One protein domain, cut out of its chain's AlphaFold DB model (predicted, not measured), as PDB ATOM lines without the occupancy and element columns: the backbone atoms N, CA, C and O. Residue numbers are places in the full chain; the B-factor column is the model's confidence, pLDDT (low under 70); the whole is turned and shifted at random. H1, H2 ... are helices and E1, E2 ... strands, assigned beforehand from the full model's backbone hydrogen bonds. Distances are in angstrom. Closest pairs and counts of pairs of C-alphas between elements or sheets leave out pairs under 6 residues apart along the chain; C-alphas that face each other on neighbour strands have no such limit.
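This is residues 274 to 479 of the 479 residues of an uncharacterized protein of Candidatus Azambacteria bacterium RIFCSPLOWO2_01_FULL_46_25 (UniProt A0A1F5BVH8). The domain is elongated: at one end stands a loose sandwich, a mixed five-stranded sheet partly face to face with a three-stranded sheet whose strands cross it, and at the other end a lobe of short helices and long loops. The small hairpin E4 and E5 lies by the E7 edge of the larger sheet, H1 and H5 follow beyond that sheet towards the helical end, and H2, H3 and H4 make the far tip. The printed part has 206 residues, with ten named strands and five named helices in the order E1 to E7, H1 to H5, E8 to E10; the class is mixed, helices and strands, with under half of the residues in named elements. The larger sheet runs E1, E2, E6, E8, E7, the smaller E3, E9, E10, antiparallel throughout. The whole is only just loose, close to compact, with a radius of gyration of the C-alphas of 20.2 A and spans of 63 by 35 by 27 A.

In the largest sheet E1, residues 274 to 277, is an edge strand and forms a hairpin with E2, residues 288 to 293; N 276 and O 290 are 3.0 A apart. E6, residues 344 to 348, is antiparallel to E2, with N 291 and O 345 at 2.8 A. E8, residues 442 to 449, is parallel to E6 at 23 degrees, with N 346 and O 446 at 2.8 A, and bends by 65 degrees at residue 445. The other edge strand, E7, residues 358 to 361, is antiparallel to E8, with N 360 and O 445 at 2.9 A. E3, residues 305 to 308, is antiparallel to E9, residues 463 to 467, with N 307 and O 465 at 3.0 A. E9 forms a hairpin with E10, residues 473 to 478, with N 464 and O 477 at 2.9 A. These two sheets form a sandwich, two sheets face to face, with strands at 59 degrees; the closest C-alphas of E1 and E10 are those of Val 275 and Ala 475, 6.9 A apart. E4, residues 320 to 322, and E5, residues 334 to 336, form a hairpin with N 335 and O 321 at 2.9 A; the closest C-alphas of E4 and E7 are those of Lys 322 and Phe 358, 4.5 A apart. H1, residues 364 to 369, and H5, residues 428 to 435, only just touch, with 3 pairs of C-alphas within 8 A, the closest those of Tyr 366 and Tyr 428 at 5.3 A; they run opposite ways at a shallow tilt of 18 degrees. H4, residues 416 to 425, and H5 touch only at the corner, and only just, with 3 pairs of C-alphas within 8 A; the closest are those of Met 424 and Gln 430, 6.2 A apart. H3, residues 392 to 400, is close to H4 but not clearly touching, with the closest C-alphas, those of Cys 394 and Cys 418, 5.6 A apart. H2, residues 384 to 387, is likewise close to H3 but not clearly touching, with the C-alphas of Ile 387 and Gln 395 closest at 6.1 A. In H3, H4 and H5 every O i to N i+4 pair is within hydrogen-bond range; in H1 0 of 2 are, beside 3 of 3 O i to N i+3 pairs, and H2 is too short for an i+4 pair.

E1 begins at C-alpha 274, (154.279, 201.727, 150.309). E8 is 19.1 A from first to last C-alpha, E2 16.8 A and E10 13.9 A. H4, the longest helix, is 14.1 A long and begins at C-alpha 416, (110.344, 194.198, 124.650). E10 ends at C-alpha 478, (158.616, 214.315, 150.091).

The C-alphas farthest apart are those of Lys 310 and Asn 389, 63.6 A. The printed part has no cut, and residue 479 is the chain's last. The long links include H3 to H4, 15 residues, and H1 to H2, 14 residues. Mean pLDDT of the printed part is 90.0; residue 279, residues 409 to 412 and residues 458 to 460 are under 70.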
ATOM      1  N   SER A 274     153.884 200.801 151.364       91.88
ATOM      2  CA  SER A 274     154.279 201.727 150.309       91.88
ATOM      3  C   SER A 274     153.252 202.842 150.218       91.88
ATOM      4  O   SER A 274     152.052 202.574 150.185       91.88
ATOM      5  N   VAL A 275     153.732 204.076 150.138       92.94
ATOM      6  CA  VAL A 275     152.890 205.263 150.019       92.94
ATOM      7  C   VAL A 275     153.283 205.997 148.751       92.94
ATOM      8  O   VAL A 275     154.457 206.284 148.530       92.94
ATOM      9  N   SER A 276     152.300 206.295 147.910       91.25
ATOM     10  CA  SER A 276     152.457 207.222 146.793       91.25
ATOM     11  C   SER A 276     151.357 208.268 146.845       91.25
ATOM     12  O   SER A 276     150.246 207.997 147.295       91.25
ATOM     13  N   ALA A 277     151.657 209.488 146.413       86.56
ATOM     14  CA  ALA A 277     150.699 210.575 146.475       86.56
ATOM     15  C   ALA A 277     150.745 211.423 145.207       86.56
ATOM     16  O   ALA A 277     151.798 211.696 144.638       86.56
ATOM     17  N   SER A 278     149.565 211.845 144.766       83.75
ATOM     18  CA  SER A 278     149.360 212.717 143.602       83.75
ATOM     19  C   SER A 278     149.208 214.175 144.046       83.75
ATOM     20  O   SER A 278     148.253 214.876 143.726       83.75
ATOM     21  N   VAL A 279     150.186 214.629 144.821       69.06
ATOM     22  CA  VAL A 279     150.213 215.922 145.528       69.06
ATOM     23  C   VAL A 279     150.244 217.156 144.624       69.06
ATOM     24  O   VAL A 279     149.891 218.244 145.059       69.06
ATOM     25  N   ARG A 280     150.615 216.999 143.345       70.81
ATOM     26  CA  ARG A 280     150.665 218.096 142.358       70.81
ATOM     27  C   ARG A 280     149.325 218.383 141.678       70.81
ATOM     28  O   ARG A 280     149.257 219.254 140.815       70.81
ATOM     29  N   ALA A 281     148.269 217.647 142.020       76.56
ATOM     30  CA  ALA A 281     146.946 217.912 141.480       76.56
ATOM     31  C   ALA A 281     146.429 219.284 141.952       76.56
ATOM     32  O   ALA A 281     146.482 219.604 143.139       76.56
ATOM     33  N   SER A 282     145.918 220.085 141.012       75.31
ATOM     34  CA  SER A 282     145.461 221.462 141.253       75.31
ATOM     35  C   SER A 282     144.129 221.552 142.002       75.31
ATOM     36  O   SER A 282     143.810 222.602 142.559       75.31
ATOM     37  N   THR A 283     143.355 220.464 142.039       85.00
ATOM     38  CA  THR A 283     142.045 220.404 142.696       85.00
ATOM     39  C   THR A 283     142.005 219.319 143.765       85.00
ATOM     40  O   THR A 283     142.607 218.253 143.609       85.00
ATOM     41  N   VAL A 284     141.221 219.560 144.818       87.62
ATOM     42  CA  VAL A 284     141.102 218.659 145.975       87.62
ATOM     43  C   VAL A 284     140.591 217.268 145.583       87.62
ATOM     44  O   VAL A 284     141.032 216.259 146.121       87.62
ATOM     45  N   ASN A 285     139.716 217.187 144.576       87.50
ATOM     46  CA  ASN A 285     139.157 215.921 144.094       87.50
ATOM     47  C   ASN A 285     140.157 215.097 143.262       87.50
ATOM     48  O   ASN A 285     140.000 213.883 143.141       87.50
ATOM     49  N   ALA A 286     141.180 215.739 142.695       86.69
ATOM     50  CA  ALA A 286     142.241 215.062 141.954       86.69
ATOM     51  C   ALA A 286     143.424 214.655 142.855       86.69
ATOM     52  O   ALA A 286     144.255 213.845 142.441       86.69
ATOM     53  N   GLN A 287     143.484 215.173 144.087       89.25
ATOM     54  CA  GLN A 287     144.453 214.774 145.102       89.25
ATOM     55  C   GLN A 287     144.071 213.413 145.708       89.25
ATOM     56  O   GLN A 287     142.968 213.220 146.227       89.25
ATOM     57  N   LYS A 288     145.007 212.461 145.657       92.31
ATOM     58  CA  LYS A 288     144.884 211.144 146.301       92.31
ATOM     59  C   LYS A 288     146.211 210.618 146.846       92.31
ATOM     60  O   LYS A 288     147.260 210.830 146.224       92.31
ATOM     61  N   VAL A 289     146.132 209.871 147.948       94.50
ATOM     62  CA  VAL A 289     147.187 208.983 148.466       94.50
ATOM     63  C   VAL A 289     146.838 207.548 148.104       94.50
ATOM     64  O   VAL A 289     145.685 207.145 148.186       94.50
ATOM     65  N   THR A 290     147.824 206.762 147.702       95.69
ATOM     66  CA  THR A 290     147.697 205.320 147.518       95.69
ATOM     67  C   THR A 290     148.580 204.608 148.531       95.69
ATOM     68  O   THR A 290     149.779 204.879 148.604       95.69
ATOM     69  N   LEU A 291     147.982 203.691 149.287       96.25
ATOM     70  CA  LEU A 291     148.663 202.798 150.217       96.25
ATOM     71  C   LEU A 291     148.657 201.381 149.638       96.25
ATOM     72  O   LEU A 291     147.605 200.887 149.226       96.25
ATOM     73  N   THR A 292     149.812 200.719 149.617       94.62
ATOM     74  CA  THR A 292     149.931 199.293 149.266       94.62
ATOM     75  C   THR A 292     150.764 198.548 150.302       94.62
ATOM     76  O   THR A 292     151.720 199.097 150.854       94.62
ATOM     77  N   SER A 293     150.408 197.296 150.594       91.50
ATOM     78  CA  SER A 293     151.192 196.480 151.527       91.50
ATOM     79  C   SER A 293     152.518 196.043 150.898       91.50
ATOM     80  O   SER A 293     152.563 195.672 149.723       91.50
ATOM     81  N   LYS A 294     153.594 196.038 151.692       88.31
ATOM     82  CA  LYS A 294     154.867 195.364 151.372       88.31
ATOM     83  C   LYS A 294     155.023 194.037 152.120       88.31
ATOM     84  O   LYS A 294     156.061 193.391 151.995       88.31
ATOM     85  N   THR A 295     154.029 193.638 152.911       85.81
ATOM     86  CA  THR A 295     154.055 192.432 153.743       85.81
ATOM     87  C   THR A 295     152.940 191.469 153.364       85.81
ATOM     88  O   THR A 295     151.952 191.841 152.730       85.81
ATOM     89  N   THR A 296     153.095 190.211 153.771       86.38
ATOM     90  CA  THR A 296     152.033 189.201 153.682       86.38
ATOM     91  C   THR A 296     150.975 189.387 154.762       86.38
ATOM     92  O   THR A 296     149.808 189.091 154.523       86.38
ATOM     93  N   ASP A 297     151.380 189.903 155.922       88.06
ATOM     94  CA  ASP A 297     150.491 190.113 157.059       88.06
ATOM     95  C   ASP A 297     149.493 191.237 156.782       88.06
ATOM     96  O   ASP A 297     149.828 192.255 156.166       88.06
ATOM     97  N   ALA A 298     148.274 191.040 157.279       89.94
ATOM     98  CA  ALA A 298     147.201 192.016 157.237       89.94
ATOM     99  C   ALA A 298     147.546 193.249 158.089       89.94
ATOM    100  O   ALA A 298     147.876 193.129 159.271       89.94
ATOM    101  N   VAL A 299     147.428 194.443 157.504       91.81
ATOM    102  CA  VAL A 299     147.651 195.714 158.205       91.81
ATOM    103  C   VAL A 299     146.320 196.436 158.389       91.81
ATOM    104  O   VAL A 299     145.699 196.878 157.423       91.81
ATOM    105  N   SER A 300     145.875 196.563 159.640       90.62
ATOM    106  CA  SER A 300     144.741 197.428 159.977       90.62
ATOM    107  C   SER A 300     145.173 198.889 159.898       90.62
ATOM    108  O   SER A 300     146.188 199.260 160.486       90.62
ATOM    109  N   ILE A 301     144.389 199.708 159.196       94.31
ATOM    110  CA  ILE A 301     144.614 201.157 159.077       94.31
ATOM    111  C   ILE A 301     143.693 201.975 159.994       94.31
ATOM    112  O   ILE A 301     143.545 203.185 159.828       94.31
ATOM    113  N   ALA A 302     143.013 201.320 160.938       95.06
ATOM    114  CA  ALA A 302     142.093 201.989 161.846       95.06
ATOM    115  C   ALA A 302     142.813 203.077 162.656       95.06
ATOM    116  O   ALA A 302     143.832 202.812 163.286       95.06
ATOM    117  N   GLY A 303     142.275 204.299 162.626       96.06
ATOM    118  CA  GLY A 303     142.850 205.453 163.319       96.06
ATOM    119  C   GLY A 303     144.097 206.048 162.661       96.06
ATOM    120  O   GLY A 303     144.640 207.009 163.196       96.06
ATOM    121  N   TRP A 304     144.550 205.524 161.517       97.31
ATOM    122  CA  TRP A 304     145.687 206.103 160.806       97.31
ATOM    123  C   TRP A 304     145.348 207.487 160.270       97.31
ATOM    124  O   TRP A 304     144.211 207.747 159.864       97.31
ATOM    125  N   THR A 305     146.347 208.362 160.215       96.94
ATOM    126  CA  THR A 305     146.196 209.714 159.683       96.94
ATOM    127  C   THR A 305     147.119 209.970 158.501       96.94
ATOM    128  O   THR A 305     148.185 209.367 158.369       96.94
ATOM    129  N   ILE A 306     146.689 210.876 157.623       94.75
ATOM    130  CA  ILE A 306     147.535 211.493 156.602       94.75
ATOM    131  C   ILE A 306     147.558 213.008 156.764       94.75
ATOM    132  O   ILE A 306     146.555 213.600 157.153       94.75
ATOM    133  N   GLY A 307     148.666 213.661 156.421       91.81
ATOM    134  CA  GLY A 307     148.707 215.123 156.403       91.81
ATOM    135  C   GLY A 307     150.054 215.721 156.015       91.81
ATOM    136  O   GLY A 307     150.968 215.008 155.607       91.81
ATOM    137  N   SER A 308     150.150 217.048 156.067       89.69
ATOM    138  CA  SER A 308     151.346 217.804 155.677       89.69
ATOM    139  C   SER A 308     152.280 218.005 156.864       89.69
ATOM    140  O   SER A 308     151.855 218.482 157.920       89.69
ATOM    141  N   LYS A 309     153.571 217.728 156.656       89.31
ATOM    142  CA  LYS A 309     154.640 218.042 157.608       89.31
ATOM    143  C   LYS A 309     154.790 219.547 157.801       89.31
ATOM    144  O   LYS A 309     154.848 220.011 158.935       89.31
ATOM    145  N   LYS A 310     154.826 220.319 156.709       88.62
ATOM    146  CA  LYS A 310     155.032 221.776 156.743       88.62
ATOM    147  C   LYS A 310     153.911 222.517 157.466       88.62
ATOM    148  O   LYS A 310     154.183 223.487 158.167       88.62
ATOM    149  N   TYR A 311     152.667 222.077 157.282       87.88
ATOM    150  CA  TYR A 311     151.489 222.714 157.878       87.88
ATOM    151  C   TYR A 311     151.004 222.026 159.157       87.88
ATOM    152  O   TYR A 311     150.020 222.475 159.736       87.88
ATOM    153  N   ASN A 312     151.675 220.953 159.589       89.44
ATOM    154  CA  ASN A 312     151.313 220.151 160.756       89.44
ATOM    155  C   ASN A 312     149.825 219.748 160.772       89.44
ATOM    156  O   ASN A 312     149.120 219.921 161.767       89.44
ATOM    157  N   THR A 313     149.327 219.259 159.636       91.31
ATOM    158  CA  THR A 313     147.936 218.800 159.509       91.31
ATOM    159  C   THR A 313     147.847 217.291 159.690       91.31
ATOM    160  O   THR A 313     148.786 216.570 159.358       91.31
ATOM    161  N   GLN A 314     146.713 216.806 160.197       94.25
ATOM    162  CA  GLN A 314     146.412 215.380 160.302       94.25
ATOM    163  C   GLN A 314     144.930 215.132 160.014       94.25
ATOM    164  O   GLN A 314     144.060 215.772 160.602       94.25
ATOM    165  N   TYR A 315     144.650 214.186 159.123       95.75
ATOM    166  CA  TYR A 315     143.303 213.776 158.742       95.75
ATOM    167  C   TYR A 315     143.175 212.268 158.890       95.75
ATOM    168  O   TYR A 315     143.957 211.521 158.304       95.75
ATOM    169  N   ILE A 316     142.189 211.828 159.669       96.94
ATOM    170  CA  ILE A 316     141.925 210.407 159.900       96.94
ATOM    171  C   ILE A 316     141.454 209.771 158.594       96.94
ATOM    172  O   ILE A 316     140.497 210.238 157.976       96.94
ATOM    173  N   ILE A 317     142.117 208.692 158.186       97.19
ATOM    174  CA  ILE A 317     141.684 207.868 157.063       97.19
ATOM    175  C   ILE A 317     140.441 207.090 157.519       97.19
ATOM    176  O   ILE A 317     140.517 206.366 158.518       97.19
ATOM    177  N   PRO A 318     139.300 207.191 156.815       96.69
ATOM    178  CA  PRO A 318     138.148 206.355 157.108       96.69
ATOM    179  C   PRO A 318     138.531 204.874 157.061       96.69
ATOM    180  O   PRO A 318     139.093 204.408 156.074       96.69
ATOM    181  N   SER A 319     138.218 204.136 158.124       94.88
ATOM    182  CA  SER A 319     138.601 202.729 158.284       94.88
ATOM    183  C   SER A 319     137.465 201.746 158.020       94.88
ATOM    184  O   SER A 319     137.648 200.549 158.214       94.88
ATOM    185  N   VAL A 320     136.305 202.232 157.578       95.50
ATOM    186  CA  VAL A 320     135.120 201.428 157.259       95.50
ATOM    187  C   VAL A 320     134.595 201.834 155.885       95.50
ATOM    188  O   VAL A 320     134.585 203.022 155.534       95.50
ATOM    189  N   ALA A 321     134.177 200.844 155.102       95.88
ATOM    190  CA  ALA A 321     133.661 201.025 153.753       95.88
ATOM    191  C   ALA A 321     132.542 200.029 153.430       95.88
ATOM    192  O   ALA A 321     132.511 198.920 153.960       95.88
ATOM    193  N   LYS A 322     131.649 200.417 152.514       96.62
ATOM    194  CA  LYS A 322     130.643 199.527 151.923       96.62
ATOM    195  C   LYS A 322     131.327 198.487 151.042       96.62
ATOM    196  O   LYS A 322     132.070 198.850 150.131       96.62
ATOM    197  N   ASP A 323     131.023 197.212 151.240       92.69
ATOM    198  CA  ASP A 323     131.526 196.159 150.345       92.69
ATOM    199  C   ASP A 323     130.851 196.220 148.966       92.69
ATOM    200  O   ASP A 323     131.468 195.953 147.932       92.69
ATOM    201  N   ILE A 324     129.577 196.619 148.947       95.62
ATOM    202  CA  ILE A 324     128.767 196.780 147.740       95.62
ATOM    203  C   ILE A 324     128.074 198.151 147.804       95.62
ATOM    204  O   ILE A 324     127.053 198.301 148.479       95.62
ATOM    205  N   PRO A 325     128.623 199.185 147.142       95.00
ATOM    206  CA  PRO A 325     128.022 200.515 147.156       95.00
ATOM    207  C   PRO A 325     126.769 200.597 146.271       95.00
ATOM    208  O   PRO A 325     126.612 199.826 145.337       95.00
ATOM    209  N   ASN A 326     125.899 201.585 146.510       93.81
ATOM    210  CA  ASN A 326     124.768 201.914 145.624       93.81
ATOM    211  C   ASN A 326     123.845 200.713 145.287       93.81
ATOM    212  O   ASN A 326     123.334 200.612 144.172       93.81
ATOM    213  N   HIS A 327     123.636 199.798 146.243       94.31
ATOM    214  CA  HIS A 327     122.724 198.660 146.099       94.31
ATOM    215  C   HIS A 327     121.750 198.568 147.288       94.31
ATOM    216  O   HIS A 327     122.209 198.518 148.431       94.31
ATOM    217  N   PRO A 328     120.422 198.482 147.069       90.06
ATOM    218  CA  PRO A 328     119.437 198.518 148.154       90.06
ATOM    219  C   PRO A 328     119.577 197.343 149.134       90.06
ATOM    220  O   PRO A 328     119.625 197.559 150.344       90.06
ATOM    221  N   TYR A 329     119.731 196.115 148.626       91.00
ATOM    222  CA  TYR A 329     119.840 194.907 149.464       91.00
ATOM    223  C   TYR A 329     121.132 194.805 150.285       91.00
ATOM    224  O   TYR A 329     121.153 194.108 151.291       91.00
ATOM    225  N   PHE A 330     122.195 195.504 149.882       89.81
ATOM    226  CA  PHE A 330     123.499 195.460 150.555       89.81
ATOM    227  C   PHE A 330     123.830 196.785 151.247       89.81
ATOM    228  O   PHE A 330     124.968 197.033 151.635       89.81
ATOM    229  N   SER A 331     122.826 197.648 151.424       86.62
ATOM    230  CA  SER A 331     122.985 199.001 151.964       86.62
ATOM    231  C   SER A 331     123.523 199.041 153.395       86.62
ATOM    232  O   SER A 331     124.091 200.059 153.783       86.62
ATOM    233  N   SER A 332     123.410 197.959 154.170       88.56
ATOM    234  CA  SER A 332     123.966 197.828 155.525       88.56
ATOM    235  C   SER A 332     125.297 197.069 155.589       88.56
ATOM    236  O   SER A 332     125.871 196.976 156.669       88.56
ATOM    237  N   LEU A 333     125.792 196.523 154.474       90.62
ATOM    238  CA  LEU A 333     127.000 195.698 154.459       90.62
ATOM    239  C   LEU A 333     128.254 196.580 154.421       90.62
ATOM    240  O   LEU A 333     128.551 197.222 153.409       90.62
ATOM    241  N   GLU A 334     128.973 196.619 155.538       93.25
ATOM    242  CA  GLU A 334     130.227 197.350 155.703       93.25
ATOM    243  C   GLU A 334     131.301 196.450 156.300       93.25
ATOM    244  O   GLU A 334     131.022 195.613 157.158       93.25
ATOM    245  N   SER A 335     132.538 196.688 155.878       92.38
ATOM    246  CA  SER A 335     133.717 195.999 156.382       92.38
ATOM    247  C   SER A 335     134.775 196.999 156.827       92.38
ATOM    248  O   SER A 335     134.922 198.091 156.266       92.38
ATOM    249  N   THR A 336     135.552 196.595 157.831       94.50
ATOM    250  CA  THR A 336     136.777 197.302 158.201       94.50
ATOM    251  C   THR A 336     137.779 197.196 157.060       94.50
ATOM    252  O   THR A 336     138.033 196.116 156.527       94.50
ATOM    253  N   ILE A 337     138.383 198.322 156.708       94.50
ATOM    254  CA  ILE A 337     139.403 198.392 155.674       94.50
ATOM    255  C   ILE A 337     140.702 197.828 156.233       94.50
ATOM    256  O   ILE A 337     141.271 198.337 157.202       94.50
ATOM    257  N   VAL A 338     141.183 196.778 155.580       91.94
ATOM    258  CA  VAL A 338     142.429 196.099 155.918       91.94
ATOM    259  C   VAL A 338     143.306 196.051 154.676       91.94
ATOM    260  O   VAL A 338     142.858 195.696 153.584       91.94
ATOM    261  N   LEU A 339     144.572 196.417 154.846       92.94
ATOM    262  CA  LEU A 339     145.571 196.385 153.793       92.94
ATOM    263  C   LEU A 339     146.281 195.022 153.814       92.94
ATOM    264  O   LEU A 339     147.290 194.849 154.499       92.94
ATOM    265  N   ASN A 340     145.738 194.042 153.088       90.44
ATOM    266  CA  ASN A 340     146.390 192.741 152.891       90.44
ATOM    267  C   ASN A 340     147.425 192.786 151.755       90.44
ATOM    268  O   ASN A 340     147.550 193.775 151.026       90.44
ATOM    269  N   ALA A 341     148.145 191.680 151.560       87.56
ATOM    270  CA  ALA A 341     148.974 191.485 150.374       87.56
ATOM    271  C   ALA A 341     148.157 191.728 149.091       87.56
ATOM    272  O   ALA A 341     147.022 191.272 148.984       87.56
ATOM    273  N   LYS A 342     148.740 192.439 148.116       82.06
ATOM    274  CA  LYS A 342     148.106 192.874 146.849       82.06
ATOM    275  C   LYS A 342     146.971 193.893 146.985       82.06
ATOM    276  O   LYS A 342     146.661 194.544 145.990       82.06
ATOM    277  N   ASN A 343     146.396 194.081 148.177       88.62
ATOM    278  CA  ASN A 343     145.397 195.117 148.380       88.62
ATOM    279  C   ASN A 343     145.996 196.512 148.219       88.62
ATOM    280  O   ASN A 343     147.154 196.784 148.557       88.62
ATOM    281  N   LYS A 344     145.149 197.404 147.725       93.75
ATOM    282  CA  LYS A 344     145.437 198.812 147.537       93.75
ATOM    283  C   LYS A 344     144.337 199.644 148.175       93.75
ATOM    284  O   LYS A 344     143.159 199.360 147.996       93.75
ATOM    285  N   ILE A 345     144.718 200.683 148.904       96.31
ATOM    286  CA  ILE A 345     143.780 201.673 149.435       96.31
ATOM    287  C   ILE A 345     144.070 202.989 148.732       96.31
ATOM    288  O   ILE A 345     145.200 203.478 148.770       96.31
ATOM    289  N   ILE A 346     143.063 203.559 148.082       95.81
ATOM    290  CA  ILE A 346     143.116 204.911 147.539       95.81
ATOM    291  C   ILE A 346     142.355 205.831 148.488       95.81
ATOM    292  O   ILE A 346     141.149 205.693 148.679       95.81
ATOM    293  N   VAL A 347     143.076 206.777 149.079       96.25
ATOM    294  CA  VAL A 347     142.526 207.848 149.907       96.25
ATOM    295  C   VAL A 347     142.400 209.090 149.044       96.25
ATOM    296  O   VAL A 347     143.390 209.756 148.738       96.25
ATOM    297  N   HIS A 348     141.183 209.384 148.617       94.81
ATOM    298  CA  HIS A 348     140.830 210.617 147.936       94.81
ATOM    299  C   HIS A 348     140.646 211.732 148.963       94.81
ATOM    300  O   HIS A 348     139.997 211.557 149.993       94.81
ATOM    301  N   ILE A 349     141.215 212.898 148.675       93.75
ATOM    302  CA  ILE A 349     141.174 214.032 149.601       93.75
ATOM    303  C   ILE A 349     139.815 214.738 149.548       93.75
ATOM    304  O   ILE A 349     139.250 215.102 150.577       93.75
ATOM    305  N   GLY A 350     139.271 214.898 148.344       92.75
ATOM    306  CA  GLY A 350     137.997 215.567 148.123       92.75
ATOM    307  C   GLY A 350     136.753 214.750 148.475       92.75
ATOM    308  O   GLY A 350     136.812 213.687 149.099       92.75
ATOM    309  N   LYS A 351     135.597 215.264 148.047       93.50
ATOM    310  CA  LYS A 351     134.289 214.639 148.276       93.50
ATOM    311  C   LYS A 351     134.069 213.445 147.348       93.50
ATOM    312  O   LYS A 351     134.267 213.546 146.138       93.50
ATOM    313  N   GLY A 352     133.599 212.336 147.915       92.94
ATOM    314  CA  GLY A 352     133.254 211.139 147.150       92.94
ATOM    315  C   GLY A 352     131.961 211.294 146.343       92.94
ATOM    316  O   GLY A 352     130.957 211.712 146.922       92.94
ATOM    317  N   PRO A 353     131.926 210.913 145.047       93.06
ATOM    318  CA  PRO A 353     130.715 211.011 144.223       93.06
ATOM    319  C   PRO A 353     129.511 210.219 144.755       93.06
ATOM    320  O   PRO A 353     128.377 210.613 144.514       93.06
ATOM    321  N   LEU A 354     129.756 209.128 145.492       93.69
ATOM    322  CA  LEU A 354     128.717 208.293 146.111       93.69
ATOM    323  C   LEU A 354     128.390 208.689 147.559       93.69
ATOM    324  O   LEU A 354     127.489 208.110 148.157       93.69
ATOM    325  N   GLY A 355     129.147 209.614 148.157       92.88
ATOM    326  CA  GLY A 355     128.997 209.987 149.568       92.88
ATOM    327  C   GLY A 355     129.388 208.901 150.582       92.88
ATOM    328  O   GLY A 355     129.206 209.106 151.776       92.88
ATOM    329  N   VAL A 356     129.935 207.769 150.130       94.69
ATOM    330  CA  VAL A 356     130.387 206.649 150.969       94.69
ATOM    331  C   VAL A 356     131.779 206.184 150.545       94.69
ATOM    332  O   VAL A 356     132.183 206.375 149.396       94.69
ATOM    333  N   ASN A 357     132.499 205.540 151.462       96.94
ATOM    334  CA  ASN A 357     133.699 204.764 151.141       96.94
ATOM    335  C   ASN A 357     133.278 203.372 150.672       96.94
ATOM    336  O   ASN A 357     132.266 202.852 151.149       96.94
ATOM    337  N   PHE A 358     134.034 202.756 149.766       96.31
ATOM    338  CA  PHE A 358     133.634 201.468 149.205       96.31
ATOM    339  C   PHE A 358     134.803 200.593 148.758       96.31
ATOM    340  O   PHE A 358     135.879 201.079 148.405       96.31
ATOM    341  N   ARG A 359     134.564 199.279 148.739       95.31
ATOM    342  CA  ARG A 359     135.412 198.309 148.045       95.31
ATOM    343  C   ARG A 359     135.027 198.244 146.575       95.31
ATOM    344  O   ARG A 359     133.844 198.290 146.230       95.31
ATOM    345  N   LEU A 360     136.009 198.110 145.692       95.62
ATOM    346  CA  LEU A 360     135.721 197.814 144.296       95.62
ATOM    347  C   LEU A 360     135.241 196.365 144.162       95.62
ATOM    348  O   LEU A 360     135.723 195.455 144.835       95.62
ATOM    349  N   ASN A 361     134.313 196.153 143.238       94.81
ATOM    350  CA  ASN A 361     133.841 194.837 142.839       94.81
ATOM    351  C   ASN A 361     133.776 194.750 141.313       94.81
ATOM    352  O   ASN A 361     133.882 195.765 140.620       94.81
ATOM    353  N   ARG A 362     133.585 193.544 140.781       94.12
ATOM    354  CA  ARG A 362     133.527 193.302 139.331       94.12
ATOM    355  C   ARG A 362     132.476 194.132 138.594       94.12
ATOM    356  O   ARG A 362     132.631 194.366 137.410       94.12
ATOM    357  N   CYS A 363     131.424 194.593 139.257       94.75
ATOM    358  CA  CYS A 363     130.345 195.343 138.617       94.75
ATOM    359  C   CYS A 363     130.539 196.864 138.689       94.75
ATOM    360  O   CYS A 363     129.769 197.604 138.078       94.75
ATOM    361  N   ILE A 364     131.551 197.353 139.418       94.94
ATOM    362  CA  ILE A 364     131.683 198.768 139.802       94.94
ATOM    363  C   ILE A 364     131.705 199.730 138.606       94.94
ATOM    364  O   ILE A 364     131.225 200.858 138.715       94.94
ATOM    365  N   GLY A 365     132.202 199.279 137.451       94.50
ATOM    366  CA  GLY A 365     132.300 200.099 136.248       94.50
ATOM    367  C   GLY A 365     130.952 200.633 135.752       94.50
ATOM    368  O   GLY A 365     130.926 201.735 135.205       94.50
ATOM    369  N   TYR A 366     129.834 199.924 135.982       93.69
ATOM    370  CA  TYR A 366     128.495 200.394 135.582       93.69
ATOM    371  C   TYR A 366     128.146 201.752 136.206       93.69
ATOM    372  O   TYR A 366     127.483 202.587 135.581       93.69
ATOM    373  N   LEU A 367     128.658 202.020 137.411       94.00
ATOM    374  CA  LEU A 367     128.393 203.259 138.138       94.00
ATOM    375  C   LEU A 367     129.041 204.494 137.496       94.00
ATOM    376  O   LEU A 367     128.560 205.601 137.738       94.00
ATOM    377  N   ASN A 368     130.040 204.335 136.615       92.38
ATOM    378  CA  ASN A 368     130.606 205.442 135.823       92.38
ATOM    379  C   ASN A 368     129.572 206.103 134.884       92.38
ATOM    380  O   ASN A 368     129.855 207.132 134.268       92.38
ATOM    381  N   THR A 369     128.394 205.501 134.697       89.25
ATOM    382  CA  THR A 369     127.280 206.083 133.925       89.25
ATOM    383  C   THR A 369     126.516 207.139 134.705       89.25
ATOM    384  O   THR A 369     126.066 208.117 134.115       89.25
ATOM    385  N   TYR A 370     126.422 206.976 136.021       90.88
ATOM    386  CA  TYR A 370     125.622 207.843 136.888       90.88
ATOM    387  C   TYR A 370     126.479 208.802 137.701       90.88
ATOM    388  O   TYR A 370     126.034 209.891 138.054       90.88
ATOM    389  N   TYR A 371     127.717 208.401 137.986       93.06
ATOM    390  CA  TYR A 371     128.606 209.109 138.887       93.06
ATOM    391  C   TYR A 371     129.983 209.304 138.240       93.06
ATOM    392  O   TYR A 371     130.497 208.386 137.597       93.06
ATOM    393  N   PRO A 372     130.636 210.461 138.442       90.88
ATOM    394  CA  PRO A 372     131.987 210.730 137.949       90.88
ATOM    395  C   PRO A 372     133.052 210.022 138.809       90.88
ATOM    396  O   PRO A 372     133.904 210.661 139.421       90.88
ATOM    397  N   LEU A 373     132.978 208.692 138.901       88.50
ATOM    398  CA  LEU A 373     133.859 207.871 139.736       88.50
ATOM    399  C   LEU A 373     135.251 207.683 139.124       88.50
ATOM    400  O   LEU A 373     136.237 207.700 139.850       88.50
ATOM    401  N   ALA A 374     135.341 207.513 137.802       87.62
ATOM    402  CA  ALA A 374     136.583 207.155 137.108       87.62
ATOM    403  C   ALA A 374     137.218 205.842 137.623       87.62
ATOM    404  O   ALA A 374     138.442 205.689 137.634       87.62
ATOM    405  N   VAL A 375     136.382 204.882 138.042       90.88
ATOM    406  CA  VAL A 375     136.806 203.512 138.388       90.88
ATOM    407  C   VAL A 375     137.101 202.693 137.121       90.88
ATOM    408  O   VAL A 375     136.608 203.048 136.040       90.88
ATOM    409  N   PRO A 376     137.865 201.583 137.217       89.50
ATOM    410  CA  PRO A 376     138.090 200.683 136.088       89.50
ATOM    411  C   PRO A 376     136.782 200.258 135.407       89.50
ATOM    412  O   PRO A 376     135.821 199.865 136.065       89.50
ATOM    413  N   SER A 377     136.748 200.330 134.076       86.88
ATOM    414  CA  SER A 377     135.583 199.953 133.259       86.88
ATOM    415  C   SER A 377     135.681 198.497 132.795       86.88
ATOM    416  O   SER A 377     135.616 198.211 131.605       86.88
ATOM    417  N   TYR A 378     135.886 197.583 133.745       84.75
ATOM    418  CA  TYR A 378     135.901 196.141 133.504       84.75
ATOM    419  C   TYR A 378     134.763 195.480 134.286       84.75
ATOM    420  O   TYR A 378     134.751 195.551 135.513       84.75
ATOM    421  N   CYS A 379     133.823 194.863 133.568       89.44
ATOM    422  CA  CYS A 379     132.644 194.182 134.114       89.44
ATOM    423  C   CYS A 379     132.491 192.779 133.521       89.44
ATOM    424  O   CYS A 379     132.953 192.557 132.400       89.44
ATOM    425  N   PRO A 380     131.836 191.832 134.218       90.56
ATOM    426  CA  PRO A 380     131.552 190.512 133.669       90.56
ATOM    427  C   PRO A 380     130.888 190.615 132.294       90.56
ATOM    428  O   PRO A 380     129.968 191.411 132.097       90.56
ATOM    429  N   ASN A 381     131.384 189.826 131.340       87.38
ATOM    430  CA  ASN A 381     130.791 189.771 130.011       87.38
ATOM    431  C   ASN A 381     129.418 189.094 130.090       87.38
ATOM    432  O   ASN A 381     129.269 188.115 130.826       87.38
ATOM    433  N   PRO A 382     128.429 189.571 129.323       86.12
ATOM    434  CA  PRO A 382     127.127 188.930 129.287       86.12
ATOM    435  C   PRO A 382     127.197 187.557 128.612       86.12
ATOM    436  O   PRO A 382     128.045 187.316 127.742       86.12
ATOM    437  N   ASN A 383     126.287 186.667 129.012       88.62
ATOM    438  CA  ASN A 383     126.224 185.301 128.508       88.62
ATOM    439  C   ASN A 383     125.903 185.297 127.007       88.62
ATOM    440  O   ASN A 383     124.837 185.733 126.576       88.62
ATOM    441  N   GLN A 384     126.841 184.803 126.198       91.12
ATOM    442  CA  GLN A 384     126.700 184.815 124.743       91.12
ATOM    443  C   GLN A 384     125.615 183.857 124.250       91.12
ATOM    444  O   GLN A 384     125.030 184.111 123.201       91.12
ATOM    445  N   ASP A 385     125.321 182.784 124.984       91.75
ATOM    446  CA  ASP A 385     124.298 181.821 124.575       91.75
ATOM    447  C   ASP A 385     122.882 182.354 124.808       91.75
ATOM    448  O   ASP A 385     121.999 182.116 123.988       91.75
ATOM    449  N   GLU A 386     122.681 183.158 125.855       90.12
ATOM    450  CA  GLU A 386     121.425 183.886 126.076       90.12
ATOM    451  C   GLU A 386     121.226 184.968 125.008       90.12
ATOM    452  O   GLU A 386     120.148 185.077 124.425       90.12
ATOM    453  N   ILE A 387     122.290 185.708 124.668       91.06
ATOM    454  CA  ILE A 387     122.236 186.759 123.640       91.06
ATOM    455  C   ILE A 387     121.859 186.193 122.265       91.06
ATOM    456  O   ILE A 387     121.115 186.840 121.531       91.06
ATOM    457  N   LYS A 388     122.326 184.987 121.908       93.44
ATOM    458  CA  LYS A 388     122.006 184.344 120.617       93.44
ATOM    459  C   LYS A 388     120.506 184.139 120.394       93.44
ATOM    460  O   LYS A 388     120.090 184.075 119.240       93.44
ATOM    461  N   ASN A 389     119.723 184.043 121.467       93.00
ATOM    462  CA  ASN A 389     118.278 183.839 121.391       93.00
ATOM    463  C   ASN A 389     117.495 185.147 121.186       93.00
ATOM    464  O   ASN A 389     116.315 185.096 120.861       93.00
ATOM    465  N   LEU A 390     118.143 186.308 121.327       92.75
ATOM    466  CA  LEU A 390     117.519 187.622 121.151       92.75
ATOM    467  C   LEU A 390     117.466 188.029 119.673       92.75
ATOM    468  O   LEU A 390     118.178 187.482 118.828       92.75
ATOM    469  N   SER A 391     116.680 189.055 119.345       92.81
ATOM    470  CA  SER A 391     116.605 189.572 117.974       92.81
ATOM    471  C   SER A 391     117.957 190.075 117.451       92.81
ATOM    472  O   SER A 391     118.797 190.581 118.198       92.81
ATOM    473  N   ALA A 392     118.166 190.012 116.131       92.12
ATOM    474  CA  ALA A 392     119.412 190.468 115.503       92.12
ATOM    475  C   ALA A 392     119.734 191.949 115.806       92.12
ATOM    476  O   ALA A 392     120.900 192.330 115.929       92.12
ATOM    477  N   VAL A 393     118.698 192.784 115.961       90.31
ATOM    478  CA  VAL A 393     118.843 194.187 116.373       90.31
ATOM    479  C   VAL A 393     119.368 194.267 117.806       90.31
ATOM    480  O   VAL A 393     120.314 195.014 118.061       90.31
ATOM    481  N   CYS A 394     118.819 193.465 118.720       90.81
ATOM    482  CA  CYS A 394     119.274 193.414 120.103       90.81
ATOM    483  C   CYS A 394     120.727 192.940 120.224       90.81
ATOM    484  O   CYS A 394     121.548 193.610 120.850       90.81
ATOM    485  N   GLN A 395     121.077 191.839 119.551       92.44
ATOM    486  CA  GLN A 395     122.442 191.303 119.529       92.44
ATOM    487  C   GLN A 395     123.456 192.357 119.062       92.44
ATOM    488  O   GLN A 395     124.525 192.540 119.658       92.44
ATOM    489  N   LYS A 396     123.100 193.113 118.018       90.75
ATOM    490  CA  LYS A 396     123.920 194.217 117.513       90.75
ATOM    491  C   LYS A 396     124.062 195.341 118.540       90.75
ATOM    492  O   LYS A 396     125.164 195.837 118.742       90.75
ATOM    493  N   VAL A 397     122.979 195.738 119.203       90.19
ATOM    494  CA  VAL A 397     123.028 196.815 120.204       90.19
ATOM    495  C   VAL A 397     123.861 196.410 121.419       90.19
ATOM    496  O   VAL A 397     124.693 197.196 121.869       90.19
ATOM    497  N   ILE A 398     123.707 195.180 121.911       90.25
ATOM    498  CA  ILE A 398     124.496 194.661 123.036       90.25
ATOM    499  C   ILE A 398     125.984 194.615 122.669       90.25
ATOM    500  O   ILE A 398     126.807 195.130 123.418       90.25
ATOM    501  N   SER A 399     126.337 194.074 121.499       88.81
ATOM    502  CA  SER A 399     127.743 193.986 121.059       88.81
ATOM    503  C   SER A 399     128.404 195.345 120.795       88.81
ATOM    504  O   SER A 399     129.620 195.468 120.918       88.81
ATOM    505  N   GLN A 400     127.625 196.373 120.449       89.69
ATOM    506  CA  GLN A 400     128.113 197.742 120.247       89.69
ATOM    507  C   GLN A 400     128.122 198.585 121.528       89.69
ATOM    508  O   GLN A 400     128.696 199.678 121.541       89.69
ATOM    509  N   THR A 401     127.490 198.109 122.601       88.00
ATOM    510  CA  THR A 401     127.473 198.806 123.885       88.00
ATOM    511  C   THR A 401     128.829 198.618 124.571       88.00
ATOM    512  O   THR A 401     129.266 197.479 124.752       88.00
ATOM    513  N   PRO A 402     129.531 199.702 124.959       88.88
ATOM    514  CA  PRO A 402     130.799 199.574 125.664       88.88
ATOM    515  C   PRO A 402     130.645 198.765 126.957       88.88
ATOM    516  O   PRO A 402     129.616 198.839 127.628       88.88
ATOM    517  N   GLN A 403     131.694 198.036 127.339       86.62
ATOM    518  CA  GLN A 403     131.716 197.289 128.595       86.62
ATOM    519  C   GLN A 403     131.375 198.211 129.777       86.62
ATOM    520  O   GLN A 403     131.799 199.370 129.815       86.62
ATOM    521  N   CYS A 404     130.604 197.695 130.737       89.25
ATOM    522  CA  CYS A 404     130.098 198.459 131.881       89.25
ATOM    523  C   CYS A 404     129.179 199.645 131.521       89.25
ATOM    524  O   CYS A 404     129.142 200.641 132.249       89.25
ATOM    525  N   ARG A 405     128.448 199.589 130.405       88.81
ATOM    526  CA  ARG A 405     127.402 200.567 130.081       88.81
ATOM    527  C   ARG A 405     126.055 199.879 129.982       88.81
ATOM    528  O   ARG A 405     125.948 198.793 129.423       88.81
ATOM    529  N   GLU A 406     125.035 200.538 130.514       86.38
ATOM    530  CA  GLU A 406     123.662 200.085 130.332       86.38
ATOM    531  C   GLU A 406     123.202 200.369 128.899       86.38
ATOM    532  O   GLU A 406     123.573 201.383 128.290       86.38
ATOM    533  N   VAL A 407     122.385 199.469 128.357       84.38
ATOM    534  CA  VAL A 407     121.829 199.614 127.011       84.38
ATOM    535  C   VAL A 407     120.840 200.778 126.991       84.38
ATOM    536  O   VAL A 407     119.870 200.814 127.748       84.38
ATOM    537  N   ASN A 408     121.061 201.747 126.101       74.06
ATOM    538  CA  ASN A 408     120.178 202.902 125.968       74.06
ATOM    539  C   ASN A 408     118.920 202.550 125.154       74.06
ATOM    540  O   ASN A 408     118.886 202.720 123.934       74.06
ATOM    541  N   ALA A 409     117.871 202.109 125.848       66.69
ATOM    542  CA  ALA A 409     116.583 201.754 125.247       66.69
ATOM    543  C   ALA A 409     115.808 202.942 124.633       66.69
ATOM    544  O   ALA A 409     114.831 202.728 123.925       66.69
ATOM    545  N   GLY A 410     116.223 204.192 124.878       64.62
ATOM    546  CA  GLY A 410     115.526 205.391 124.392       64.62
ATOM    547  C   GLY A 410     115.961 205.887 123.008       64.62
ATOM    548  O   GLY A 410     115.324 206.786 122.467       64.62
ATOM    549  N   LYS A 411     117.048 205.349 122.435       60.06
ATOM    550  CA  LYS A 411     117.611 205.803 121.142       60.06
ATOM    551  C   LYS A 411     117.387 204.847 119.969       60.06
ATOM    552  O   LYS A 411     117.564 205.256 118.825       60.06
ATOM    553  N   THR A 412     116.994 203.610 120.244       66.00
ATOM    554  CA  THR A 412     116.817 202.555 119.244       66.00
ATOM    555  C   THR A 412     115.472 201.892 119.487       66.00
ATOM    556  O   THR A 412     115.120 201.651 120.639       66.00
ATOM    557  N   LEU A 413     114.725 201.582 118.425       74.44
ATOM    558  CA  LEU A 413     113.498 200.795 118.532       74.44
ATOM    559  C   LEU A 413     113.881 199.345 118.891       74.44
ATOM    560  O   LEU A 413     114.154 198.533 118.010       74.44
ATOM    561  N   LEU A 414     114.012 199.065 120.188       85.12
ATOM    562  CA  LEU A 414     114.273 197.732 120.725       85.12
ATOM    563  C   LEU A 414     112.945 197.022 120.998       85.12
ATOM    564  O   LEU A 414     111.983 197.652 121.439       85.12
ATOM    565  N   ASP A 415     112.898 195.716 120.743       88.25
ATOM    566  CA  ASP A 415     111.770 194.889 121.166       88.25
ATOM    567  C   ASP A 415     111.735 194.731 122.699       88.25
ATOM    568  O   ASP A 415     112.707 195.002 123.413       88.25
ATOM    569  N   ALA A 416     110.569 194.330 123.214       89.19
ATOM    570  CA  ALA A 416     110.344 194.198 124.650       89.19
ATOM    571  C   ALA A 416     111.291 193.176 125.298       89.19
ATOM    572  O   ALA A 416     111.754 193.404 126.413       89.19
ATOM    573  N   GLU A 417     111.613 192.097 124.583       91.06
ATOM    574  CA  GLU A 417     112.510 191.036 125.045       91.06
ATOM    575  C   GLU A 417     113.941 191.553 125.246       91.06
ATOM    576  O   GLU A 417     114.562 191.294 126.272       91.06
ATOM    577  N   CYS A 418     114.443 192.379 124.327       90.62
ATOM    578  CA  CYS A 418     115.748 193.014 124.451       90.62
ATOM    579  C   CYS A 418     115.820 193.994 125.625       90.62
ATOM    580  O   CYS A 418     116.823 194.045 126.340       90.62
ATOM    581  N   ILE A 419     114.767 194.796 125.817       89.06
ATOM    582  CA  ILE A 419     114.689 195.754 126.926       89.06
ATOM    583  C   ILE A 419     114.672 195.008 128.262       89.06
ATOM    584  O   ILE A 419     115.366 195.418 129.197       89.06
ATOM    585  N   ASP A 420     113.902 193.924 128.346       90.31
ATOM    586  CA  ASP A 420     113.814 193.092 129.541       90.31
ATOM    587  C   ASP A 420     115.152 192.409 129.833       90.31
ATOM    588  O   ASP A 420     115.701 192.583 130.921       90.31
ATOM    589  N   TYR A 421     115.769 191.786 128.825       91.19
ATOM    590  CA  TYR A 421     117.103 191.199 128.949       91.19
ATOM    591  C   TYR A 421     118.143 192.231 129.408       91.19
ATOM    592  O   TYR A 421     118.892 191.999 130.358       91.19
ATOM    593  N   ALA A 422     118.181 193.416 128.795       89.50
ATOM    594  CA  ALA A 422     119.116 194.462 129.198       89.50
ATOM    595  C   ALA A 422     118.911 194.889 130.660       89.50
ATOM    596  O   ALA A 422     119.883 195.039 131.400       89.50
ATOM    597  N   ARG A 423     117.661 195.029 131.111       88.19
ATOM    598  CA  ARG A 423     117.340 195.356 132.508       88.19
ATOM    599  C   ARG A 423     117.733 194.225 133.467       88.19
ATOM    600  O   ARG A 423     118.261 194.501 134.546       88.19
ATOM    601  N   MET A 424     117.491 192.980 133.061       88.12
ATOM    602  CA  MET A 424     117.702 191.764 133.849       88.12
ATOM    603  C   MET A 424     119.125 191.196 133.778       88.12
ATOM    604  O   MET A 424     119.416 190.232 134.483       88.12
ATOM    605  N   HIS A 425     120.031 191.777 132.987       87.19
ATOM    606  CA  HIS A 425     121.402 191.262 132.868       87.19
ATOM    607  C   HIS A 425     122.483 192.353 132.756       87.19
ATOM    608  O   HIS A 425     123.625 192.112 133.146       87.19
ATOM    609  N   LEU A 426     122.159 193.553 132.258       89.56
ATOM    610  CA  LEU A 426     123.136 194.583 131.857       89.56
ATOM    611  C   LEU A 426     123.044 195.866 132.701       89.56
ATOM    612  O   LEU A 426     123.196 196.972 132.182       89.56
ATOM    613  N   THR A 427     122.794 195.721 134.004       90.81
ATOM    614  CA  THR A 427     122.753 196.828 134.976       90.81
ATOM    615  C   THR A 427     123.697 196.570 136.144       90.81
ATOM    616  O   THR A 427     124.082 195.426 136.411       90.81
ATOM    617  N   TYR A 428     124.047 197.623 136.894       93.06
ATOM    618  CA  TYR A 428     124.862 197.463 138.106       93.06
ATOM    619  C   TYR A 428     124.212 196.499 139.105       93.06
ATOM    620  O   TYR A 428     124.846 195.542 139.549       93.06
ATOM    621  N   SER A 429     122.945 196.758 139.448       92.38
ATOM    622  CA  SER A 429     122.235 196.004 140.484       92.38
ATOM    623  C   SER A 429     122.168 194.526 140.132       92.38
ATOM    624  O   SER A 429     122.477 193.668 140.956       92.38
ATOM    625  N   GLN A 430     121.866 194.230 138.875       92.69
ATOM    626  CA  GLN A 430     121.694 192.859 138.449       92.69
ATOM    627  C   GLN A 430     123.021 192.120 138.273       92.69
ATOM    628  O   GLN A 430     123.136 190.963 138.667       92.69
ATOM    629  N   CYS A 431     124.064 192.807 137.800       93.69
ATOM    630  CA  CYS A 431     125.420 192.265 137.814       93.69
ATOM    631  C   CYS A 431     125.832 191.843 139.234       93.69
ATOM    632  O   CYS A 431     126.367 190.748 139.416       93.69
ATOM    633  N   VAL A 432     125.548 192.672 140.245       95.12
ATOM    634  CA  VAL A 432     125.855 192.360 141.647       95.12
ATOM    635  C   VAL A 432     125.079 191.136 142.124       95.12
ATOM    636  O   VAL A 432     125.689 190.217 142.669       95.12
ATOM    637  N   VAL A 433     123.761 191.092 141.919       93.62
ATOM    638  CA  VAL A 433     122.922 189.960 142.353       93.62
ATOM    639  C   VAL A 433     123.418 188.643 141.751       93.62
ATOM    640  O   VAL A 433     123.557 187.665 142.481       93.62
ATOM    641  N   THR A 434     123.774 188.637 140.465       92.00
ATOM    642  CA  THR A 434     124.270 187.439 139.772       92.00
ATOM    643  C   THR A 434     125.668 187.017 140.227       92.00
ATOM    644  O   THR A 434     125.958 185.825 140.279       92.00
ATOM    645  N   ASN A 435     126.556 187.967 140.544       92.69
ATOM    646  CA  ASN A 435     127.985 187.672 140.690       92.69
ATOM    647  C   ASN A 435     128.529 187.733 142.128       92.69
ATOM    648  O   ASN A 435     129.663 187.307 142.341       92.69
ATOM    649  N   ASN A 436     127.784 188.240 143.118       93.50
ATOM    650  CA  ASN A 436     128.330 188.481 144.468       93.50
ATOM    651  C   ASN A 436     128.804 187.217 145.212       93.50
ATOM    652  O   ASN A 436     129.606 187.325 146.136       93.50
ATOM    653  N   ALA A 437     128.344 186.033 144.796       93.69
ATOM    654  CA  ALA A 437     128.736 184.756 145.384       93.69
ATOM    655  C   ALA A 437     130.078 184.211 144.852       93.69
ATOM    656  O   ALA A 437     130.612 183.254 145.413       93.69
ATOM    657  N   TYR A 438     130.637 184.784 143.778       94.75
ATOM    658  CA  TYR A 438     131.934 184.347 143.257       94.75
ATOM    659  C   TYR A 438     133.080 184.802 144.168       94.75
ATOM    660  O   TYR A 438     133.120 185.943 144.627       94.75
ATOM    661  N   TYR A 439     134.060 183.919 144.388       92.19
ATOM    662  CA  TYR A 439     135.201 184.174 145.279       92.19
ATOM    663  C   TYR A 439     136.052 185.388 144.862       92.19
ATOM    664  O   TYR A 439     136.753 185.970 145.684       92.19
ATOM    665  N   ASP A 440     135.999 185.760 143.585       91.12
ATOM    666  CA  ASP A 440     136.752 186.847 142.961       91.12
ATOM    667  C   ASP A 440     135.876 188.070 142.632       91.12
ATOM    668  O   ASP A 440     136.293 188.957 141.878       91.12
ATOM    669  N   PHE A 441     134.659 188.126 143.185       94.94
ATOM    670  CA  PHE A 441     133.736 189.244 143.009       94.94
ATOM    671  C   PHE A 441     134.298 190.554 143.565       94.94
ATOM    672  O   PHE A 441     134.241 191.594 142.898       94.94
ATOM    673  N   TYR A 442     134.841 190.504 144.781       93.38
ATOM    674  CA  TYR A 442     135.485 191.645 145.413       93.38
ATOM    675  C   TYR A 442     136.899 191.819 144.874       93.38
ATOM    676  O   TYR A 442     137.679 190.871 144.822       93.38
ATOM    677  N   LEU A 443     137.243 193.050 144.511       92.81
ATOM    678  CA  LEU A 443     138.582 193.378 144.051       92.81
ATOM    679  C   LEU A 443     139.483 193.738 145.233       92.81
ATOM    680  O   LEU A 443     139.036 194.100 146.326       92.81
ATOM    681  N   ASP A 444     140.783 193.667 144.987       91.44
ATOM    682  CA  ASP A 444     141.833 193.997 145.946       91.44
ATOM    683  C   ASP A 444     142.061 195.520 146.052       91.44
ATOM    684  O   ASP A 444     143.191 195.988 146.171       91.44
ATOM    685  N   GLU A 445     140.997 196.323 145.981       94.94
ATOM    686  CA  GLU A 445     141.091 197.783 145.986       94.94
ATOM    687  C   GLU A 445     139.953 198.436 146.790       94.94
ATOM    688  O   GLU A 445     138.774 198.162 146.565       94.94
ATOM    689  N   TRP A 446     140.326 199.321 147.715       95.81
ATOM    690  CA  TRP A 446     139.431 200.125 148.548       95.81
ATOM    691  C   TRP A 446     139.556 201.597 148.187       95.81
ATOM    692  O   TRP A 446     140.670 202.104 148.036       95.81
ATOM    693  N   TRP A 447     138.433 202.297 148.077       96.44
ATOM    694  CA  TRP A 447     138.383 203.737 147.844       96.44
ATOM    695  C   TRP A 447     137.750 204.430 149.049       96.44
ATOM    696  O   TRP A 447     136.640 204.102 149.473       96.44
ATOM    697  N   THR A 448     138.474 205.400 149.601       97.00
ATOM    698  CA  THR A 448     138.058 206.197 150.760       97.00
ATOM    699  C   THR A 448     138.130 207.678 150.432       97.00
ATOM    700  O   THR A 448     138.928 208.086 149.589       97.00
ATOM    701  N   TYR A 449     137.302 208.481 151.092       96.19
ATOM    702  CA  TYR A 449     137.190 209.916 150.861       96.19
ATOM    703  C   TYR A 449     137.262 210.671 152.182       96.19
ATOM    704  O   TYR A 449     136.479 210.404 153.095       96.19
ATOM    705  N   LEU A 450     138.162 211.650 152.274       95.75
ATOM    706  CA  LEU A 450     138.233 212.540 153.438       95.75
ATOM    707  C   LEU A 450     137.132 213.610 153.434       95.75
ATOM    708  O   LEU A 450     136.899 214.250 154.455       95.75
ATOM    709  N   ASN A 451     136.449 213.804 152.298       95.06
ATOM    710  CA  ASN A 451     135.390 214.800 152.116       95.06
ATOM    711  C   ASN A 451     135.833 216.243 152.408       95.06
ATOM    712  O   ASN A 451     135.027 217.071 152.835       95.06
ATOM    713  N   LEU A 452     137.101 216.559 152.142       92.94
ATOM    714  CA  LEU A 452     137.632 217.904 152.327       92.94
ATOM    715  C   LEU A 452     137.270 218.807 151.146       92.94
ATOM    716  O   LEU A 452     137.140 218.369 150.001       92.94
ATOM    717  N   THR A 453     137.127 220.098 151.429       90.56
ATOM    718  CA  THR A 453     136.806 221.132 150.431       90.56
ATOM    719  C   THR A 453     138.029 221.929 149.984       90.56
ATOM    720  O   THR A 453     137.936 222.726 149.055       90.56
ATOM    721  N   SER A 454     139.177 221.721 150.627       86.88
ATOM    722  CA  SER A 454     140.438 222.411 150.357       86.88
ATOM    723  C   SER A 454     141.575 221.416 150.161       86.88
ATOM    724  O   SER A 454     141.580 220.340 150.758       86.88
ATOM    725  N   ASN A 455     142.561 221.798 149.349       82.50
ATOM    726  CA  ASN A 455     143.772 221.005 149.147       82.50
ATOM    727  C   ASN A 455     144.500 220.788 150.483       82.50
ATOM    728  O   ASN A 455     144.642 221.719 151.275       82.50
ATOM    729  N   VAL A 456     144.983 219.564 150.708       79.00
ATOM    730  CA  VAL A 456     145.763 219.207 151.910       79.00
ATOM    731  C   VAL A 456     147.246 219.504 151.716       79.00
ATOM    732  O   VAL A 456     147.950 219.850 152.664       79.00
ATOM    733  N   TRP A 457     147.707 219.408 150.471       77.81
ATOM    734  CA  TRP A 457     149.083 219.683 150.082       77.81
ATOM    735  C   TRP A 457     149.124 220.928 149.212       77.81
ATOM    736  O   TRP A 457     148.412 221.016 148.205       77.81
ATOM    737  N   ALA A 458     149.946 221.893 149.613       65.75
ATOM    738  CA  ALA A 458     150.209 223.078 148.815       65.75
ATOM    739  C   ALA A 458     151.363 222.815 147.828       65.75
ATOM    740  O   ALA A 458     152.257 222.022 148.130       65.75
ATOM    741  N   PRO A 459     151.393 223.498 146.671       64.94
ATOM    742  CA  PRO A 459     152.559 223.500 145.793       64.94
ATOM    743  C   PRO A 459     153.814 224.014 146.526       64.94
ATOM    744  O   PRO A 459     153.780 225.077 147.145       64.94
ATOM    745  N   GLY A 460     154.924 223.278 146.434       69.88
ATOM    746  CA  GLY A 460     156.215 223.618 147.050       69.88
ATOM    747  C   GLY A 460     156.841 222.435 147.793       69.88
ATOM    748  O   GLY A 460     156.197 221.403 147.942       69.88
ATOM    749  N   ALA A 461     158.084 222.594 148.262       82.44
ATOM    750  CA  ALA A 461     158.775 221.564 149.042       82.44
ATOM    751  C   ALA A 461     158.052 221.322 150.380       82.44
ATOM    752  O   ALA A 461     157.987 222.214 151.235       82.44
ATOM    753  N   ASP A 462     157.490 220.126 150.526       88.06
ATOM    754  CA  ASP A 462     156.758 219.640 151.699       88.06
ATOM    755  C   ASP A 462     156.875 218.102 151.760       88.06
ATOM    756  O   ASP A 462     157.540 217.472 150.933       88.06
ATOM    757  N   SER A 463     156.306 217.472 152.783       89.12
ATOM    758  CA  SER A 463     156.248 216.022 152.926       89.12
ATOM    759  C   SER A 463     154.890 215.575 153.450       89.12
ATOM    760  O   SER A 463     154.367 216.115 154.424       89.12
ATOM    761  N   LEU A 464     154.328 214.561 152.797       90.25
ATOM    762  CA  LEU A 464     153.159 213.833 153.269       90.25
ATOM    763  C   LEU A 464     153.603 212.870 154.368       90.25
ATOM    764  O   LEU A 464     154.465 212.024 154.136       90.25
ATOM    765  N   LEU A 465     152.967 212.972 155.527       92.25
ATOM    766  CA  LEU A 465     153.146 212.058 156.645       92.25
ATOM    767  C   LEU A 465     151.969 211.095 156.704       92.25
ATOM    768  O   LEU A 465     150.818 211.518 156.589       92.25
ATOM    769  N   VAL A 466     152.267 209.815 156.905       94.44
ATOM    770  CA  VAL A 466     151.290 208.791 157.281       94.44
ATOM    771  C   VAL A 466     151.630 208.330 158.687       94.44
ATOM    772  O   VAL A 466     152.770 207.928 158.936       94.44
ATOM    773  N   ARG A 467     150.659 208.386 159.598       94.94
ATOM    774  CA  ARG A 467     150.831 207.989 161.000       94.94
ATOM    775  C   ARG A 467     149.830 206.929 161.402       94.94
ATOM    776  O   ARG A 467     148.739 206.866 160.840       94.94
ATOM    777  N   ASP A 468     150.221 206.095 162.354       95.25
ATOM    778  CA  ASP A 468     149.325 205.109 162.945       95.25
ATOM    779  C   ASP A 468     148.428 205.731 164.027       95.25
ATOM    780  O   ASP A 468     148.494 206.928 164.313       95.25
ATOM    781  N   GLN A 469     147.575 204.911 164.638       94.94
ATOM    782  CA  GLN A 469     146.627 205.334 165.671       94.94
ATOM    783  C   GLN A 469     147.272 205.910 166.944       94.94
ATOM    784  O   GLN A 469     146.574 206.515 167.753       94.94
ATOM    785  N   ASN A 470     148.579 205.707 167.141       93.06
ATOM    786  CA  ASN A 470     149.346 206.228 168.272       93.06
ATOM    787  C   ASN A 470     150.227 207.424 167.868       93.06
ATOM    788  O   ASN A 470     151.173 207.748 168.586       93.06
ATOM    789  N   ASP A 471     149.955 208.052 166.715       92.38
ATOM    790  CA  ASP A 471     150.732 209.171 166.159       92.38
ATOM    791  C   ASP A 471     152.185 208.791 165.777       92.38
ATOM    792  O   ASP A 471     153.047 209.647 165.559       92.38
ATOM    793  N   LEU A 472     152.486 207.494 165.634       92.25
ATOM    794  CA  LEU A 472     153.812 207.032 165.217       92.25
ATOM    795  C   LEU A 472     153.936 207.053 163.692       92.25
ATOM    796  O   LEU A 472     153.015 206.660 162.974       92.25
ATOM    797  N   LEU A 473     155.094 207.468 163.177       92.19
ATOM    798  CA  LEU A 473     155.327 207.577 161.740       92.19
ATOM    799  C   LEU A 473     155.335 206.194 161.072       92.19
ATOM    800  O   LEU A 473     156.150 205.329 161.402       92.19
ATOM    801  N   VAL A 474     154.466 206.012 160.079       92.50
ATOM    802  CA  VAL A 474     154.412 204.842 159.188       92.50
ATOM    803  C   VAL A 474     155.213 205.098 157.912       92.50
ATOM    804  O   VAL A 474     155.958 204.228 157.457       92.50
ATOM    805  N   ALA A 475     155.072 206.286 157.324       91.25
ATOM    806  CA  ALA A 475     155.791 206.666 156.114       91.25
ATOM    807  C   ALA A 475     155.861 208.187 155.947       91.25
ATOM    808  O   ALA A 475     154.953 208.910 156.355       91.25
ATOM    809  N   GLU A 476     156.914 208.646 155.275       89.69
ATOM    810  CA  GLU A 476     157.092 210.027 154.830       89.69
ATOM    811  C   GLU A 476     157.344 210.037 153.316       89.69
ATOM    812  O   GLU A 476     158.155 209.256 152.811       89.69
ATOM    813  N   VAL A 477     156.637 210.903 152.586       88.31
ATOM    814  CA  VAL A 477     156.801 211.091 151.136       88.31
ATOM    815  C   VAL A 477     157.019 212.572 150.842       88.31
ATOM    816  O   VAL A 477     156.072 213.356 150.889       88.31
ATOM    817  N   SER A 478     158.256 212.955 150.526       87.44
ATOM    818  CA  SER A 478     158.616 214.315 150.091       87.44
ATOM    819  C   SER A 478     158.311 214.533 148.603       87.44
ATOM    820  O   SER A 478     158.407 213.582 147.822       87.44
ATOM    821  N   TYR A 479     157.950 215.759 148.192       79.62
ATOM    822  CA  TYR A 479     157.514 216.054 146.813       79.62
ATOM    823  C   TYR A 479     157.822 217.457 146.283       79.62
ATOM    824  O   TYR A 479     158.068 218.366 147.110       79.62
TER     825      TYR A 479